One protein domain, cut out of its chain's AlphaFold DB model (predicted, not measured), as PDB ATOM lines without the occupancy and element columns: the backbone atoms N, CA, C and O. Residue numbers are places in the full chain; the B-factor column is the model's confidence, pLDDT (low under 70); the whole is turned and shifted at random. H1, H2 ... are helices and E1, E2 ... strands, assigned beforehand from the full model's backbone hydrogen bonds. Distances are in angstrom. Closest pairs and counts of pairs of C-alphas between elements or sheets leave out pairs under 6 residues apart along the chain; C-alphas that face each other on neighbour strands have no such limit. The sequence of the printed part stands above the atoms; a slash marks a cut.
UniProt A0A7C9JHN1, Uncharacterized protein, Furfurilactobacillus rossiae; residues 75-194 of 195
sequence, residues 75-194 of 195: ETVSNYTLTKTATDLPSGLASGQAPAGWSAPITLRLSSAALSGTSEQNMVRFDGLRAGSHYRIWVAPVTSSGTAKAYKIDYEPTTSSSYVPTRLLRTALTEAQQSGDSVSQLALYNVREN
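This is residues 75 to 194 of the 195 residues of an uncharacterized protein of Furfurilactobacillus rossiae (UniProt A0A7C9JHN1). A strongly twisted, curved sheet of six strands cups helix H2 in its hollow face, with a small two-stranded ribbon, E4 and E7, across the mouth of that hollow next to the edge strand E3. The long unnamed stretch of residues 84 to 105 passes over the other face of the sheet, and the short helix H1 sits at the end of E3. The printed part has 120 residues, with two named helices and eight named strands in the order E1 E2 E3 H1 E4 E5 E6 E7 H2 E8; the class is mixed, helices and strands. The large sheet runs E1 E2 E6 E5 E8 E3 and the small one E4 E7, both antiparallel throughout. The whole is compact, with a radius of gyration of the C-alphas of 13.5 A and spans of 37 by 33 by 23 A.

In the large sheet the inner strands E5, residues 135 to 142, and E8, residues 185 to 192, are antiparallel neighbours, with N 138 and O 189 2.9 A apart, within hydrogen-bond range. E5 forms a hairpin with E6, residues 149 to 155, where N 153 and O 137 are 2.8 A apart. Beside E6 is E2, residues 80 to 83, with N 83 and O 152 at 2.9 A, and E2 forms a hairpin with the edge strand E1, residues 75 to 77, with N 77 and O 80 at 2.9 A. The other edge strand, E3, residues 106 to 111, pairs with E8, with N 108 and O 188 at 2.9 A. From edge to edge the strands' lines turn by 84 degrees and the way across the sheet turns by 60 degrees. H2, residues 166 to 178, is on one face of this sheet, an arrangement of two layers, helix over sheet. Its closest C-alphas to E6 are those of Ala 172 and Tyr 151, 6.4 A apart, and to E5 those of Ala 176 and Pro 141, 6.9 A apart. H1, residues 112 to 116, only grazes the sheet and touches H2, which meets it with residues 166 to 170 alone; the closest C-alphas are those of Leu 115 and Arg 170, 6.1 A apart. E4, residues 123 to 127, and E7, residues 161 to 165, are antiparallel neighbours at 159 degrees, with N 126 and O 162 at 2.9 A. E3 and E4 are near each other, while E4 and E8 are only just apart, with closest C-alphas at 8.2 A. Outside the named strands, residues 87 to 88 pair antiparallel with residues 149 to 150 of E6. In H1 and H2 every O i to N i+4 pair is within hydrogen-bond range.

E1 begins at C-alpha 75, (-19.451, -30.552, -6.199). The longest strands by residues, E5 and E8, measure 21.7 A and 23.3 A from first to last C-alpha, E6 19.7 A, E3 16.9 A and E2 9.6 A. E4 measures 12.5 A and E7 13.0 A. H2 begins at C-alpha 166, (-11.489, -39.050, -15.159), and measures 18.1 A; H1 measures 6.0 A and E1 6.4 A. E8 ends at C-alpha 192, (0.978, -28.284, -2.320).

The two C-alphas farthest apart are those of Ala 100 and Thr 118, at 38.4 A. The printed part has no cut. The link from E2 to E3, with 22 residues, is long; the links E1 to E2, E3 to H1, E6 to E7 and E7 to H2 are tight. The mean pLDDT of the printed part is 77.6; residues 75 to 82, 84, 112 to 123, 144 to 148 and 179 to 184 are under 70.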
ATOM      1  N   GLU A  75     -19.028 -29.156  -6.359       52.31
ATOM      2  CA  GLU A  75     -19.451 -30.552  -6.199       52.31
ATOM      3  C   GLU A  75     -18.350 -31.312  -5.474       52.31
ATOM      4  O   GLU A  75     -17.183 -31.257  -5.872       52.31
ATOM      5  N   THR A  76     -18.730 -31.985  -4.390       54.03
ATOM      6  CA  THR A  76     -17.823 -32.819  -3.609       54.03
ATOM      7  C   THR A  76     -17.968 -34.264  -4.064       54.03
ATOM      8  O   THR A  76     -19.039 -34.851  -3.926       54.03
ATOM      9  N   VAL A  77     -16.890 -34.841  -4.590       56.09
ATOM     10  CA  VAL A  77     -16.804 -36.273  -4.904       56.09
ATOM     11  C   VAL A  77     -15.741 -36.879  -4.000       56.09
ATOM     12  O   VAL A  77     -14.546 -36.686  -4.224       56.09
ATOM     13  N   SER A  78     -16.193 -37.596  -2.968       61.44
ATOM     14  CA  SER A  78     -15.363 -38.211  -1.924       61.44
ATOM     15  C   SER A  78     -14.428 -37.202  -1.241       61.44
ATOM     16  O   SER A  78     -14.840 -36.561  -0.282       61.44
ATOM     17  N   ASN A  79     -13.217 -37.009  -1.773       65.44
ATOM     18  CA  ASN A  79     -12.157 -36.175  -1.196       65.44
ATOM     19  C   ASN A  79     -11.808 -34.953  -2.064       65.44
ATOM     20  O   ASN A  79     -10.830 -34.265  -1.787       65.44
ATOM     21  N   TYR A  80     -12.560 -34.712  -3.140       66.06
ATOM     22  CA  TYR A  80     -12.313 -33.621  -4.078       66.06
ATOM     23  C   TYR A  80     -13.477 -32.650  -4.087       66.06
ATOM     24  O   TYR A  80     -14.623 -33.066  -4.264       66.06
ATOM     25  N   THR A  81     -13.178 -31.358  -3.999       69.81
ATOM     26  CA  THR A  81     -14.163 -30.304  -4.253       69.81
ATOM     27  C   THR A  81     -13.840 -29.626  -5.575       69.81
ATOM     28  O   THR A  81     -12.897 -28.840  -5.668       69.81
ATOM     29  N   LEU A  82     -14.629 -29.928  -6.610       67.56
ATOM     30  CA  LEU A  82     -14.519 -29.266  -7.908       67.56
ATOM     31  C   LEU A  82     -15.274 -27.938  -7.866       67.56
ATOM     32  O   LEU A  82     -16.474 -27.898  -7.593       67.56
ATOM     33  N   THR A  83     -14.579 -26.856  -8.197       70.75
ATOM     34  CA  THR A  83     -15.199 -25.562  -8.494       70.75
ATOM     35  C   THR A  83     -15.731 -25.593  -9.928       70.75
ATOM     36  O   THR A  83     -14.932 -25.614 -10.859       70.75
ATOM     37  N   LYS A  84     -17.057 -25.559 -10.121       66.75
ATOM     38  CA  LYS A  84     -17.718 -25.609 -11.450       66.75
ATOM     39  C   LYS A  84     -17.633 -24.308 -12.248       66.75
ATOM     40  O   LYS A  84     -18.123 -24.197 -13.364       66.75
ATOM     41  N   THR A  85     -17.053 -23.269 -11.659       73.19
ATOM     42  CA  THR A  85     -16.828 -22.004 -12.351       73.19
ATOM     43  C   THR A  85     -15.357 -21.914 -12.704       73.19
ATOM     44  O   THR A  85     -14.527 -21.825 -11.802       73.19
ATOM     45  N   ALA A  86     -15.039 -21.883 -13.999       76.94
ATOM     46  CA  ALA A  86     -13.680 -21.619 -14.450       76.94
ATOM     47  C   ALA A  86     -13.226 -20.232 -13.960       76.94
ATOM     48  O   ALA A  86     -13.938 -19.233 -14.129       76.94
ATOM     49  N   THR A  87     -12.053 -20.171 -13.340       82.06
ATOM     50  CA  THR A  87     -11.424 -18.927 -12.875       82.06
ATOM     51  C   THR A  87     -10.166 -18.648 -13.684       82.06
ATOM     52  O   THR A  87      -9.720 -19.494 -14.451       82.06
ATOM     53  N   ASP A  88      -9.583 -17.464 -13.537       85.19
ATOM     54  CA  ASP A  88      -8.280 -17.179 -14.140       85.19
ATOM     55  C   ASP A  88      -7.222 -18.157 -13.623       85.19
ATOM     56  O   ASP A  88      -7.174 -18.448 -12.423       85.19
ATOM     57  N   LEU A  89      -6.401 -18.683 -14.536       86.56
ATOM     58  CA  LEU A  89      -5.233 -19.464 -14.149       86.56
ATOM     59  C   LEU A  89      -4.226 -18.508 -13.489       86.56
ATOM     60  O   LEU A  89      -3.891 -17.489 -14.096       86.56
ATOM     61  N   PRO A  90      -3.723 -18.810 -12.279       88.19
ATOM     62  CA  PRO A  90      -2.703 -17.977 -11.660       88.19
ATOM     63  C   PRO A  90      -1.485 -17.767 -12.567       88.19
ATOM     64  O   PRO A  90      -0.980 -18.712 -13.185       88.19
ATOM     65  N   SER A  91      -1.007 -16.522 -12.624       84.69
ATOM     66  CA  SER A  91       0.192 -16.173 -13.379       84.69
ATOM     67  C   SER A  91       1.382 -17.001 -12.891       84.69
ATOM     68  O   SER A  91       1.542 -17.260 -11.700       84.69
ATOM     69  N   GLY A  92       2.202 -17.464 -13.831       84.31
ATOM     70  CA  GLY A  92       3.383 -18.269 -13.528       84.31
ATOM     71  C   GLY A  92       3.155 -19.785 -13.497       84.31
ATOM     72  O   GLY A  92       4.104 -20.516 -13.771       84.31
ATOM     73  N   LEU A  93       1.931 -20.292 -13.274       87.38
ATOM     74  CA  LEU A  93       1.694 -21.750 -13.202       87.38
ATOM     75  C   LEU A  93       2.068 -22.468 -14.497       87.38
ATOM     76  O   LEU A  93       2.738 -23.499 -14.464       87.38
ATOM     77  N   ALA A  94       1.704 -21.885 -15.641       83.81
ATOM     78  CA  ALA A  94       2.067 -22.414 -16.954       83.81
ATOM     79  C   ALA A  94       3.589 -22.418 -17.206       83.81
ATOM     80  O   ALA A  94       4.072 -23.225 -17.997       83.81
ATOM     81  N   SER A  95       4.345 -21.554 -16.521       84.62
ATOM     82  CA  SER A  95       5.810 -21.478 -16.574       84.62
ATOM     83  C   SER A  95       6.499 -22.168 -15.386       84.62
ATOM     84  O   SER A  95       7.695 -21.978 -15.185       84.62
ATOM     85  N   GLY A  96       5.769 -22.958 -14.589       84.19
ATOM     86  CA  GLY A  96       6.333 -23.726 -13.472       84.19
ATOM     87  C   GLY A  96       6.512 -22.950 -12.162       84.19
ATOM     88  O   GLY A  96       7.160 -23.447 -11.245       84.19
ATOM     89  N   GLN A  97       5.943 -21.751 -12.044       87.44
ATOM     90  CA  GLN A  97       5.928 -20.964 -10.809       87.44
ATOM     91  C   GLN A  97       4.566 -21.076 -10.127       87.44
ATOM     92  O   GLN A  97       3.525 -20.959 -10.766       87.44
ATOM     93  N   ALA A  98       4.558 -21.302  -8.818       86.50
ATOM     94  CA  ALA A  98       3.323 -21.370  -8.052       86.50
ATOM     95  C   ALA A  98       3.000 -20.029  -7.377       86.50
ATOM     96  O   ALA A  98       3.910 -19.235  -7.119       86.50
ATOM     97  N   PRO A  99       1.718 -19.770  -7.058       85.69
ATOM     98  CA  PRO A  99       1.328 -18.627  -6.238       85.69
ATOM     99  C   PRO A  99       2.010 -18.640  -4.865       85.69
ATOM    100  O   PRO A  99       2.401 -19.692  -4.358       85.69
ATOM    101  N   ALA A 100       2.090 -17.473  -4.223       88.69
ATOM    102  CA  ALA A 100       2.613 -17.362  -2.864       88.69
ATOM    103  C   ALA A 100       1.874 -18.306  -1.897       88.69
ATOM    104  O   ALA A 100       0.651 -18.432  -1.957       88.69
ATOM    105  N   GLY A 101       2.631 -18.970  -1.020       90.56
ATOM    106  CA  GLY A 101       2.104 -19.987  -0.101       90.56
ATOM    107  C   GLY A 101       1.946 -21.384  -0.711       90.56
ATOM    108  O   GLY A 101       1.492 -22.283  -0.018       90.56
ATOM    109  N   TRP A 102       2.342 -21.596  -1.972       92.69
ATOM    110  CA  TRP A 102       2.270 -22.900  -2.638       92.69
ATOM    111  C   TRP A 102       3.641 -23.375  -3.133       92.69
ATOM    112  O   TRP A 102       4.539 -22.581  -3.424       92.69
ATOM    113  N   SER A 103       3.815 -24.691  -3.225       91.62
ATOM    114  CA  SER A 103       4.996 -25.335  -3.796       91.62
ATOM    115  C   SER A 103       4.983 -25.258  -5.317       91.62
ATOM    116  O   SER A 103       3.914 -25.182  -5.921       91.62
ATOM    117  N   ALA A 104       6.154 -25.398  -5.946       90.12
ATOM    118  CA  ALA A 104       6.254 -25.557  -7.397       90.12
ATOM    119  C   ALA A 104       5.285 -26.647  -7.915       90.12
ATOM    120  O   ALA A 104       5.112 -27.674  -7.243       90.12
ATOM    121  N   PRO A 105       4.627 -26.425  -9.068       91.12
ATOM    122  CA  PRO A 105       3.605 -27.325  -9.575       91.12
ATOM    123  C   PRO A 105       4.204 -28.616 -10.135       91.12
ATOM    124  O   PRO A 105       5.183 -28.600 -10.881       91.12
ATOM    125  N   ILE A 106       3.540 -29.734  -9.851       89.00
ATOM    126  CA  ILE A 106       3.677 -30.970 -10.620       89.00
ATOM    127  C   ILE A 106       2.718 -30.856 -11.808       89.00
ATOM    128  O   ILE A 106       1.499 -30.802 -11.623       89.00
ATOM    129  N   THR A 107       3.269 -30.804 -13.019       89.44
ATOM    130  CA  THR A 107       2.492 -30.572 -14.243       89.44
ATOM    131  C   THR A 107       2.280 -31.865 -15.016       89.44
ATOM    132  O   THR A 107       3.238 -32.560 -15.344       89.44
ATOM    133  N   LEU A 108       1.031 -32.148 -15.376       85.94
ATOM    134  CA  LEU A 108       0.665 -33.227 -16.292       85.94
ATOM    135  C   LEU A 108      -0.086 -32.653 -17.491       85.94
ATOM    136  O   LEU A 108      -0.928 -31.771 -17.341       85.94
ATOM    137  N   ARG A 109       0.197 -33.162 -18.690       85.19
ATOM    138  CA  ARG A 109      -0.562 -32.832 -19.903       85.19
ATOM    139  C   ARG A 109      -1.307 -34.062 -20.383       85.19
ATOM    140  O   ARG A 109      -0.715 -35.121 -20.555       85.19
ATOM    141  N   LEU A 110      -2.603 -33.899 -20.604       79.62
ATOM    142  CA  LEU A 110      -3.505 -34.951 -21.042       79.62
ATOM    143  C   LEU A 110      -4.019 -34.610 -22.432       79.62
ATOM    144  O   LEU A 110      -4.542 -33.517 -22.663       79.62
ATOM    145  N   SER A 111      -3.888 -35.555 -23.354       71.81
ATOM    146  CA  SER A 111      -4.534 -35.454 -24.655       71.81
ATOM    147  C   SER A 111      -6.044 -35.663 -24.527       71.81
ATOM    148  O   SER A 111      -6.518 -36.328 -23.605       71.81
ATOM    149  N   SER A 112      -6.810 -35.149 -25.487       62.69
ATOM    150  CA  SER A 112      -8.241 -35.446 -25.620       62.69
ATOM    151  C   SER A 112      -8.535 -36.948 -25.648       62.69
ATOM    152  O   SER A 112      -9.537 -37.362 -25.082       62.69
ATOM    153  N   ALA A 113      -7.644 -37.773 -26.210       60.59
ATOM    154  CA  ALA A 113      -7.770 -39.234 -26.222       60.59
ATOM    155  C   ALA A 113      -7.748 -39.861 -24.812       60.59
ATOM    156  O   ALA A 113      -8.484 -40.810 -24.542       60.59
ATOM    157  N   ALA A 114      -6.957 -39.300 -23.889       61.44
ATOM    158  CA  ALA A 114      -6.961 -39.709 -22.482       61.44
ATOM    159  C   ALA A 114      -8.257 -39.298 -21.754       61.44
ATOM    160  O   ALA A 114      -8.587 -39.846 -20.705       61.44
ATOM    161  N   LEU A 115      -9.001 -38.341 -22.314       62.53
ATOM    162  CA  LEU A 115     -10.235 -37.802 -21.743       62.53
ATOM    163  C   LEU A 115     -11.497 -38.413 -22.377       62.53
ATOM    164  O   LEU A 115     -12.534 -38.455 -21.717       62.53
ATOM    165  N   SER A 116     -11.418 -38.898 -23.622       57.41
ATOM    166  CA  SER A 116     -12.538 -39.480 -24.378       57.41
ATOM    167  C   SER A 116     -12.663 -41.003 -24.270       57.41
ATOM    168  O   SER A 116     -13.694 -41.540 -24.657       57.41
ATOM    169  N   GLY A 117     -11.678 -41.690 -23.684       50.16
ATOM    170  CA  GLY A 117     -11.815 -43.086 -23.261       50.16
ATOM    171  C   GLY A 117     -11.727 -44.116 -24.391       50.16
ATOM    172  O   GLY A 117     -12.732 -44.648 -24.846       50.16
ATOM    173  N   THR A 118     -10.497 -44.473 -24.762       49.22
ATOM    174  CA  THR A 118     -10.131 -45.814 -25.280       49.22
ATOM    175  C   THR A 118      -8.973 -46.445 -24.489       49.22
ATOM    176  O   THR A 118      -8.566 -47.565 -24.768       49.22
ATOM    177  N   SER A 119      -8.440 -45.732 -23.490       46.28
ATOM    178  CA  SER A 119      -7.304 -46.148 -22.666       46.28
ATOM    179  C   SER A 119      -7.789 -46.801 -21.372       46.28
ATOM    180  O   SER A 119      -8.646 -46.249 -20.683       46.28
ATOM    181  N   GLU A 120      -7.206 -47.944 -21.000       43.12
ATOM    182  CA  GLU A 120      -7.460 -48.628 -19.720       43.12
ATOM    183  C   GLU A 120      -7.082 -47.771 -18.490       43.12
ATOM    184  O   GLU A 120      -7.512 -48.039 -17.368       43.12
ATOM    185  N   GLN A 121      -6.326 -46.687 -18.686       48.06
ATOM    186  CA  GLN A 121      -5.932 -45.748 -17.636       48.06
ATOM    187  C   GLN A 121      -7.015 -44.680 -17.418       48.06
ATOM    188  O   GLN A 121      -6.846 -43.504 -17.732       48.06
ATOM    189  N   ASN A 122      -8.142 -45.080 -16.831       58.50
ATOM    190  CA  ASN A 122      -9.265 -44.190 -16.492       58.50
ATOM    191  C   ASN A 122      -8.986 -43.228 -15.314       58.50
ATOM    192  O   ASN A 122      -9.926 -42.697 -14.710       58.50
ATOM    193  N   MET A 123      -7.725 -42.994 -14.951       66.56
ATOM    194  CA  MET A 123      -7.338 -42.169 -13.807       66.56
ATOM    195  C   MET A 123      -6.033 -41.435 -14.080       66.56
ATOM    196  O   MET A 123      -5.092 -42.008 -14.625       66.56
ATOM    197  N   VAL A 124      -5.955 -40.184 -13.633       77.81
ATOM    198  CA  VAL A 124      -4.685 -39.454 -13.589       77.81
ATOM    199  C   VAL A 124      -4.078 -39.646 -12.219       77.81
ATOM    200  O   VAL A 124      -4.724 -39.357 -11.214       77.81
ATOM    201  N   ARG A 125      -2.840 -40.129 -12.187       82.19
ATOM    202  CA  ARG A 125      -2.109 -40.399 -10.956       82.19
ATOM    203  C   ARG A 125      -1.042 -39.334 -10.737       82.19
ATOM    204  O   ARG A 125      -0.234 -39.071 -11.623       82.19
ATOM    205  N   PHE A 126      -1.034 -38.758  -9.541       84.31
ATOM    206  CA  PHE A 126       0.085 -37.981  -9.022       84.31
ATOM    207  C   PHE A 126       0.805 -38.805  -7.958       84.31
ATOM    208  O   PHE A 126       0.164 -39.308  -7.035       84.31
ATOM    209  N   ASP A 127       2.123 -38.925  -8.086       85.44
ATOM    210  CA  ASP A 127       2.996 -39.657  -7.166       85.44
ATOM    211  C   ASP A 127       3.893 -38.715  -6.357       85.44
ATOM    212  O   ASP A 127       4.075 -37.549  -6.708       85.44
ATOM    213  N   GLY A 128       4.464 -39.231  -5.264       85.38
ATOM    214  CA  GLY A 128       5.376 -38.473  -4.399       85.38
ATOM    215  C   GLY A 128       4.671 -37.430  -3.532       85.38
ATOM    216  O   GLY A 128       5.296 -36.478  -3.062       85.38
ATOM    217  N   LEU A 129       3.364 -37.592  -3.323       89.50
ATOM    218  CA  LEU A 129       2.580 -36.680  -2.507       89.50
ATOM    219  C   LEU A 129       2.852 -36.920  -1.018       89.50
ATOM    220  O   LEU A 129       3.161 -38.023  -0.572       89.50
ATOM    221  N   ARG A 130       2.717 -35.861  -0.230       89.81
ATOM    222  CA  ARG A 130       2.682 -35.933   1.234       89.81
ATOM    223  C   ARG A 130       1.248 -36.126   1.704       89.81
ATOM    224  O   ARG A 130       0.418 -35.255   1.451       89.81
ATOM    225  N   ALA A 131       0.984 -37.244   2.375       87.75
ATOM    226  CA  ALA A 131      -0.317 -37.509   2.973       87.75
ATOM    227  C   ALA A 131      -0.654 -36.459   4.047       87.75
ATOM    228  O   ALA A 131       0.245 -35.985   4.746       87.75
ATOM    229  N   GLY A 132      -1.928 -36.083   4.149       85.44
ATOM    230  CA  GLY A 132      -2.417 -35.099   5.122       85.44
ATOM    231  C   GLY A 132      -2.022 -33.643   4.838       85.44
ATOM    232  O   GLY A 132      -2.221 -32.774   5.674       85.44
ATOM    233  N   SER A 133      -1.395 -33.356   3.690       90.19
ATOM    234  CA  SER A 133      -1.098 -31.980   3.267       90.19
ATOM    235  C   SER A 133      -2.174 -31.469   2.316       90.19
ATOM    236  O   SER A 133      -2.676 -32.232   1.496       90.19
ATOM    237  N   HIS A 134      -2.476 -30.173   2.342       92.00
ATOM    238  CA  HIS A 134      -3.427 -29.591   1.400       92.00
ATOM    239  C   HIS A 134      -2.819 -29.439   0.004       92.00
ATOM    240  O   HIS A 134      -1.712 -28.916  -0.167       92.00
ATOM    241  N   TYR A 135      -3.562 -29.892  -1.005       91.69
ATOM    242  CA  TYR A 135      -3.213 -29.735  -2.409       91.69
ATOM    243  C   TYR A 135      -4.328 -29.050  -3.186       91.69
ATOM    244  O   TYR A 135      -5.518 -29.147  -2.870       91.69
ATOM    245  N   ARG A 136      -3.917 -28.403  -4.273       91.06
ATOM    246  CA  ARG A 136      -4.805 -27.802  -5.258       91.06
ATOM    247  C   ARG A 136      -4.377 -28.203  -6.656       91.06
ATOM    248  O   ARG A 136      -3.220 -28.025  -7.032       91.06
ATOM    249  N   ILE A 137      -5.331 -28.687  -7.441       89.94
ATOM    250  CA  ILE A 137      -5.165 -28.947  -8.868       89.94
ATOM    251  C   ILE A 137      -5.880 -27.861  -9.660       89.94
ATOM    252  O   ILE A 137      -7.067 -27.599  -9.457       89.94
ATOM    253  N   TRP A 138      -5.156 -27.273 -10.604       90.06
ATOM    254  CA  TRP A 138      -5.711 -26.442 -11.661       90.06
ATOM    255  C   TRP A 138      -5.815 -27.256 -12.943       90.06
ATOM    256  O   TRP A 138      -4.800 -27.733 -13.441       90.06
ATOM    257  N   VAL A 139      -7.025 -27.404 -13.476       87.44
ATOM    258  CA  VAL A 139      -7.294 -28.075 -14.753       87.44
ATOM    259  C   VAL A 139      -7.570 -27.008 -15.798       87.44
ATOM    260  O   VAL A 139      -8.583 -26.316 -15.718       87.44
ATOM    261  N   ALA A 140      -6.677 -26.857 -16.765       87.44
ATOM    262  CA  ALA A 140      -6.735 -25.768 -17.726       87.44
ATOM    263  C   ALA A 140      -6.721 -26.297 -19.171       87.44
ATOM    264  O   ALA A 140      -5.901 -27.163 -19.488       87.44
ATOM    265  N   PRO A 141      -7.597 -25.803 -20.062       82.06
ATOM    266  CA  PRO A 141      -7.562 -26.150 -21.468       82.06
ATOM    267  C   PRO A 141      -6.307 -25.573 -22.117       82.06
ATOM    268  O   PRO A 141      -5.944 -24.414 -21.911       82.06
ATOM    269  N   VAL A 142      -5.631 -26.394 -22.912       80.25
ATOM    270  CA  VAL A 142      -4.545 -25.923 -23.767       80.25
ATOM    271  C   VAL A 142      -5.180 -25.459 -25.070       80.25
ATOM    272  O   VAL A 142      -5.678 -26.270 -25.849       80.25
ATOM    273  N   THR A 143      -5.186 -24.150 -25.289       71.62
ATOM    274  CA  THR A 143      -5.659 -23.524 -26.527       71.62
ATOM    275  C   THR A 143      -4.478 -22.899 -27.269       71.62
ATOM    276  O   THR A 143      -3.416 -22.640 -26.696       71.62
ATOM    277  N   SER A 144      -4.660 -22.635 -28.562       61.25
ATOM    278  CA  SER A 144      -3.672 -21.959 -29.414       61.25
ATOM    279  C   SER A 144      -3.418 -20.497 -29.020       61.25
ATOM    280  O   SER A 144      -2.354 -19.968 -29.324       61.25
ATOM    281  N   SER A 145      -4.358 -19.856 -28.317       60.88
ATOM    282  CA  SER A 145      -4.253 -18.487 -27.785       60.88
ATOM    283  C   SER A 145      -3.602 -18.406 -26.396       60.88
ATOM    284  O   SER A 145      -3.409 -17.308 -25.875       60.88
ATOM    285  N   GLY A 146      -3.236 -19.546 -25.803       61.69
ATOM    286  CA  GLY A 146      -2.716 -19.634 -24.440       61.69
ATOM    287  C   GLY A 146      -3.799 -19.903 -23.390       61.69
ATOM    288  O   GLY A 146      -4.998 -19.812 -23.625       61.69
ATOM    289  N   THR A 147      -3.373 -20.284 -22.190       61.94
ATOM    290  CA  THR A 147      -4.269 -20.790 -21.145       61.94
ATOM    291  C   THR A 147      -4.997 -19.655 -20.415       61.94
ATOM    292  O   THR A 147      -4.403 -19.000 -19.563       61.94
ATOM    293  N   ALA A 148      -6.275 -19.412 -20.724       66.31
ATOM    294  CA  ALA A 148      -6.999 -18.260 -20.166       66.31
ATOM    295  C   ALA A 148      -7.779 -18.566 -18.873       66.31
ATOM    296  O   ALA A 148      -7.834 -17.729 -17.973       66.31
ATOM    297  N   LYS A 149      -8.383 -19.755 -18.749       80.56
ATOM    298  CA  LYS A 149      -9.225 -20.127 -17.599       80.56
ATOM    299  C   LYS A 149      -8.926 -21.541 -17.122       80.56
ATOM    300  O   LYS A 149      -8.546 -22.388 -17.916       80.56
ATOM    301  N   ALA A 150      -9.105 -21.807 -15.837       84.19
ATOM    302  CA  ALA A 150      -8.870 -23.109 -15.237       84.19
ATOM    303  C   ALA A 150      -9.939 -23.449 -14.195       84.19
ATOM    304  O   ALA A 150     -10.471 -22.578 -13.503       84.19
ATOM    305  N   TYR A 151     -10.221 -24.740 -14.066       85.00
ATOM    306  CA  TYR A 151     -11.030 -25.297 -12.991       85.00
ATOM    307  C   TYR A 151     -10.140 -25.625 -11.809       85.00
ATOM    308  O   TYR A 151      -9.021 -26.108 -11.973       85.00
ATOM    309  N   LYS A 152     -10.656 -25.371 -10.613       86.88
ATOM    310  CA  LYS A 152      -9.923 -25.550  -9.367       86.88
ATOM    311  C   LYS A 152     -10.484 -26.733  -8.601       86.88
ATOM    312  O   LYS A 152     -11.698 -26.810  -8.393       86.88
ATOM    313  N   ILE A 153      -9.597 -27.611  -8.156       86.56
ATOM    314  CA  ILE A 153      -9.930 -28.771  -7.338       86.56
ATOM    315  C   ILE A 153      -9.047 -28.752  -6.094       86.56
ATOM    316  O   ILE A 153      -7.831 -28.867  -6.206       86.56
ATOM    317  N   ASP A 154      -9.657 -28.606  -4.924       87.62
ATOM    318  CA  ASP A 154      -8.971 -28.701  -3.632       87.62
ATOM    319  C   ASP A 154      -9.138 -30.127  -3.073       87.62
ATOM    320  O   ASP A 154     -10.218 -30.717  -3.217       87.62
ATOM    321  N   TYR A 155      -8.073 -30.697  -2.500       87.00
ATOM    322  CA  TYR A 155      -8.085 -32.044  -1.912       87.00
ATOM    323  C   TYR A 155      -6.939 -32.275  -0.921       87.00
ATOM    324  O   TYR A 155      -5.956 -31.534  -0.883       87.00
ATOM    325  N   GLU A 156      -7.052 -33.357  -0.155       89.12
ATOM    326  CA  GLU A 156      -6.039 -33.819   0.791       89.12
ATOM    327  C   GLU A 156      -5.780 -35.319   0.555       89.12
ATOM    328  O   GLU A 156      -6.688 -36.141   0.727       89.12
ATOM    329  N   PRO A 157      -4.590 -35.719   0.072       85.81
ATOM    330  CA  PRO A 157      -4.287 -37.115  -0.183       85.81
ATOM    331  C   PRO A 157      -4.078 -37.867   1.134       85.81
ATOM    332  O   PRO A 157      -3.414 -37.388   2.049       85.81
ATOM    333  N   THR A 158      -4.587 -39.093   1.205       85.12
ATOM    334  CA  THR A 158      -4.409 -39.992   2.358       85.12
ATOM    335  C   THR A 158      -3.201 -40.920   2.214       85.12
ATOM    336  O   THR A 158      -2.795 -41.566   3.174       85.12
ATOM    337  N   THR A 159      -2.607 -40.992   1.020       86.38
ATOM    338  CA  THR A 159      -1.408 -41.791   0.726       86.38
ATOM    339  C   THR A 159      -0.401 -40.965  -0.074       86.38
ATOM    340  O   THR A 159      -0.681 -39.827  -0.450       86.38
ATOM    341  N   SER A 160       0.767 -41.535  -0.383       86.00
ATOM    342  CA  SER A 160       1.784 -40.877  -1.216       86.00
ATOM    343  C   SER A 160       1.431 -40.783  -2.703       86.00
ATOM    344  O   SER A 160       2.234 -40.308  -3.508       86.00
ATOM    345  N   SER A 161       0.242 -41.253  -3.075       82.56
ATOM    346  CA  SER A 161      -0.306 -41.159  -4.419       82.56
ATOM    347  C   SER A 161      -1.751 -40.687  -4.362       82.56
ATOM    348  O   SER A 161      -2.481 -40.975  -3.409       82.56
ATOM    349  N   SER A 162      -2.178 -39.955  -5.381       81.06
ATOM    350  CA  SER A 162      -3.564 -39.518  -5.495       81.06
ATOM    351  C   SER A 162      -4.053 -39.695  -6.918       81.06
ATOM    352  O   SER A 162      -3.325 -39.424  -7.877       81.06
ATOM    353  N   TYR A 163      -5.286 -40.177  -7.038       78.50
ATOM    354  CA  TYR A 163      -5.929 -40.458  -8.308       78.50
ATOM    355  C   TYR A 163      -7.049 -39.460  -8.521       78.50
ATOM    356  O   TYR A 163      -8.029 -39.461  -7.781       78.50
ATOM    357  N   VAL A 164      -6.924 -38.646  -9.562       78.31
ATOM    358  CA  VAL A 164      -7.997 -37.757  -9.990       78.31
ATOM    359  C   VAL A 164      -8.929 -38.555 -10.903       78.31
ATOM    360  O   VAL A 164      -8.492 -38.998 -11.974       78.31
ATOM    361  N   PRO A 165     -10.206 -38.759 -10.521       74.06
ATOM    362  CA  PRO A 165     -11.153 -39.492 -11.349       74.06
ATOM    363  C   PRO A 165     -11.341 -38.810 -12.706       74.06
ATOM    364  O   PRO A 165     -11.655 -37.619 -12.778       74.06
ATOM    365  N   THR A 166     -11.252 -39.572 -13.797       73.62
ATOM    366  CA  THR A 166     -11.489 -39.050 -15.159       73.62
ATOM    367  C   THR A 166     -12.872 -38.449 -15.346       73.62
ATOM    368  O   THR A 166     -13.042 -37.590 -16.204       73.62
ATOM    369  N   ARG A 167     -13.874 -38.849 -14.553       72.81
ATOM    370  CA  ARG A 167     -15.192 -38.197 -14.559       72.81
ATOM    371  C   ARG A 167     -15.082 -36.704 -14.229       72.81
ATOM    372  O   ARG A 167     -15.676 -35.910 -14.943       72.81
ATOM    373  N   LEU A 168     -14.293 -36.324 -13.218       75.94
ATOM    374  CA  LEU A 168     -14.082 -34.912 -12.866       75.94
ATOM    375  C   LEU A 168     -13.349 -34.163 -13.984       75.94
ATOM    376  O   LEU A 168     -13.711 -33.036 -14.315       75.94
ATOM    377  N   LEU A 169     -12.362 -34.809 -14.609       78.50
ATOM    378  CA  LEU A 169     -11.618 -34.235 -15.735       78.50
ATOM    379  C   LEU A 169     -12.497 -34.053 -16.976       78.50
ATOM    380  O   LEU A 169     -12.384 -33.040 -17.660       78.50
ATOM    381  N   ARG A 170     -13.407 -34.996 -17.241       76.94
ATOM    382  CA  ARG A 170     -14.411 -34.886 -18.308       76.94
ATOM    383  C   ARG A 170     -15.410 -33.772 -18.040       76.94
ATOM    384  O   ARG A 170     -15.753 -33.062 -18.978       76.94
ATOM    385  N   THR A 171     -15.846 -33.593 -16.792       76.88
ATOM    386  CA  THR A 171     -16.701 -32.457 -16.420       76.88
ATOM    387  C   THR A 171     -15.988 -31.140 -16.720       76.88
ATOM    388  O   THR A 171     -16.522 -30.329 -17.470       76.88
ATOM    389  N   ALA A 172     -14.748 -30.972 -16.245       76.31
ATOM    390  CA  ALA A 172     -13.949 -29.778 -16.520       76.31
ATOM    391  C   ALA A 172     -13.714 -29.558 -18.029       76.31
ATOM    392  O   ALA A 172     -13.812 -28.433 -18.512       76.31
ATOM    393  N   LEU A 173     -13.453 -30.628 -18.794       76.06
ATOM    394  CA  LEU A 173     -13.308 -30.553 -20.251       76.06
ATOM    395  C   LEU A 173     -14.600 -30.097 -20.937       76.06
ATOM    396  O   LEU A 173     -14.565 -29.204 -21.777       76.06
ATOM    397  N   THR A 174     -15.724 -30.725 -20.597       77.00
ATOM    398  CA  THR A 174     -17.026 -30.455 -21.223       77.00
ATOM    399  C   THR A 174     -17.441 -29.012 -20.971       77.00
ATOM    400  O   THR A 174     -17.870 -28.319 -21.890       77.00
ATOM    401  N   GLU A 175     -17.269 -28.531 -19.740       75.31
ATOM    402  CA  GLU A 175     -17.560 -27.141 -19.397       75.31
ATOM    403  C   GLU A 175     -16.613 -26.167 -20.132       75.31
ATOM    404  O   GLU A 175     -17.071 -25.129 -20.608       75.31
ATOM    405  N   ALA A 176     -15.332 -26.517 -20.324       71.12
ATOM    406  CA  ALA A 176     -14.394 -25.711 -21.119       71.12
ATOM    407  C   ALA A 176     -14.766 -25.661 -22.614       71.12
ATOM    408  O   ALA A 176     -14.606 -24.636 -23.274       71.12
ATOM    409  N   GLN A 177     -15.282 -26.760 -23.164       72.88
ATOM    410  CA  GLN A 177     -15.738 -26.819 -24.556       72.88
ATOM    411  C   GLN A 177     -17.014 -25.993 -24.776       72.88
ATOM    412  O   GLN A 177     -17.179 -25.373 -25.824       72.88
ATOM    413  N   GLN A 178     -17.898 -25.914 -23.774       72.38
ATOM    414  CA  GLN A 178     -19.100 -25.072 -23.836       72.38
ATOM    415  C   GLN A 178     -18.788 -23.570 -23.914       72.38
ATOM    416  O   GLN A 178     -19.620 -22.810 -24.407       72.38
ATOM    417  N   SER A 179     -17.602 -23.127 -23.480       64.00
ATOM    418  CA  SER A 179     -17.171 -21.729 -23.636       64.00
ATOM    419  C   SER A 179     -16.759 -21.331 -25.061       64.00
ATOM    420  O   SER A 179     -16.414 -20.172 -25.273       64.00
ATOM    421  N   GLY A 180     -16.852 -22.236 -26.042       57.78
ATOM    422  CA  GLY A 180     -16.616 -21.934 -27.460       57.78
ATOM    423  C   GLY A 180     -15.184 -22.177 -27.944       57.78
ATOM    424  O   GLY A 180     -14.906 -21.979 -29.125       57.78
ATOM    425  N   ASP A 181     -14.293 -22.652 -27.072       62.34
ATOM    426  CA  ASP A 181     -12.919 -23.000 -27.428       62.34
ATOM    427  C   ASP A 181     -12.809 -24.452 -27.918       62.34
ATOM    428  O   ASP A 181     -13.359 -25.390 -27.331       62.34
ATOM    429  N   SER A 182     -12.032 -24.662 -28.984       64.12
ATOM    430  CA  SER A 182     -11.660 -26.001 -29.457       64.12
ATOM    431  C   SER A 182     -10.602 -26.610 -28.530       64.12
ATOM    432  O   SER A 182      -9.402 -26.501 -28.777       64.12
ATOM    433  N   VAL A 183     -11.038 -27.230 -27.432       69.31
ATOM    434  CA  VAL A 183     -10.137 -27.846 -26.446       69.31
ATOM    435  C   VAL A 183      -9.749 -29.261 -26.877       69.31
ATOM    436  O   VAL A 183     -10.573 -30.178 -26.840       69.31
ATOM    437  N   SER A 184      -8.482 -29.449 -27.254       67.25
ATOM    438  CA  SER A 184      -7.917 -30.749 -27.655       67.25
ATOM    439  C   SER A 184      -6.981 -31.369 -26.613       67.25
ATOM    440  O   SER A 184      -6.644 -32.550 -26.709       67.25
ATOM    441  N   GLN A 185      -6.559 -30.604 -25.603       77.75
ATOM    442  CA  GLN A 185      -5.699 -31.071 -24.515       77.75
ATOM    443  C   GLN A 185      -6.024 -30.324 -23.214       77.75
ATOM    444  O   GLN A 185      -6.464 -29.172 -23.239       77.75
ATOM    445  N   LEU A 186      -5.762 -30.966 -22.075       83.19
ATOM    446  CA  LEU A 186      -5.801 -30.342 -20.751       83.19
ATOM    447  C   LEU A 186      -4.406 -30.349 -20.123       83.19
ATOM    448  O   LEU A 186      -3.689 -31.346 -20.188       83.19
ATOM    449  N   ALA A 187      -4.043 -29.256 -19.464       87.75
ATOM    450  CA  ALA A 187      -2.915 -29.185 -18.551       87.75
ATOM    451  C   ALA A 187      -3.433 -29.216 -17.109       87.75
ATOM    452  O   ALA A 187      -4.369 -28.497 -16.760       87.75
ATOM    453  N   LEU A 188      -2.834 -30.063 -16.281       89.38
ATOM    454  CA  LEU A 188      -3.108 -30.167 -14.858       89.38
ATOM    455  C   LEU A 188      -1.886 -29.669 -14.101       89.38
ATOM    456  O   LEU A 188      -0.791 -30.187 -14.303       89.38
ATOM    457  N   TYR A 189      -2.090 -28.711 -13.205       91.44
ATOM    458  CA  TYR A 189      -1.050 -28.187 -12.327       91.44
ATOM    459  C   TYR A 189      -1.415 -28.515 -10.887       91.44
ATOM    460  O   TYR A 189      -2.384 -27.966 -10.363       91.44
ATOM    461  N   ASN A 190      -0.670 -29.420 -10.263       92.50
ATOM    462  CA  ASN A 190      -0.896 -29.843  -8.886       92.50
ATOM    463  C   ASN A 190       0.128 -29.176  -7.966       92.50
ATOM    464  O   ASN A 190       1.330 -29.382  -8.125       92.50
ATOM    465  N   VAL A 191      -0.343 -28.370  -7.023       93.44
ATOM    466  CA  VAL A 191       0.491 -27.627  -6.070       93.44
ATOM    467  C   VAL A 191       0.150 -28.037  -4.643       93.44
ATOM    468  O   VAL A 191      -1.011 -28.324  -4.343       93.44
ATOM    469  N   ARG A 192       1.149 -28.048  -3.759       94.12
ATOM    470  CA  ARG A 192       0.978 -28.284  -2.320       94.12
ATOM    471  C   ARG A 192       1.014 -26.959  -1.573       94.12
ATOM    472  O   ARG A 192       1.826 -26.106  -1.919       94.12
ATOM    473  N   GLU A 193       0.193 -26.791  -0.552       93.56
ATOM    474  CA  GLU A 193       0.309 -25.648   0.354       93.56
ATOM    475  C   GLU A 193       1.616 -25.744   1.166       93.56
ATOM    476  O   GLU A 193       2.037 -26.829   1.590       93.56
ATOM    477  N   ASN A 194       2.302 -24.617   1.331       89.12
ATOM    478  CA  ASN A 194       3.474 -24.517   2.191       89.12
ATOM    479  C   ASN A 194       2.972 -24.264   3.617       89.12
ATOM    480  O   ASN A 194       2.553 -23.151   3.925       89.12
TER     481      ASN A 194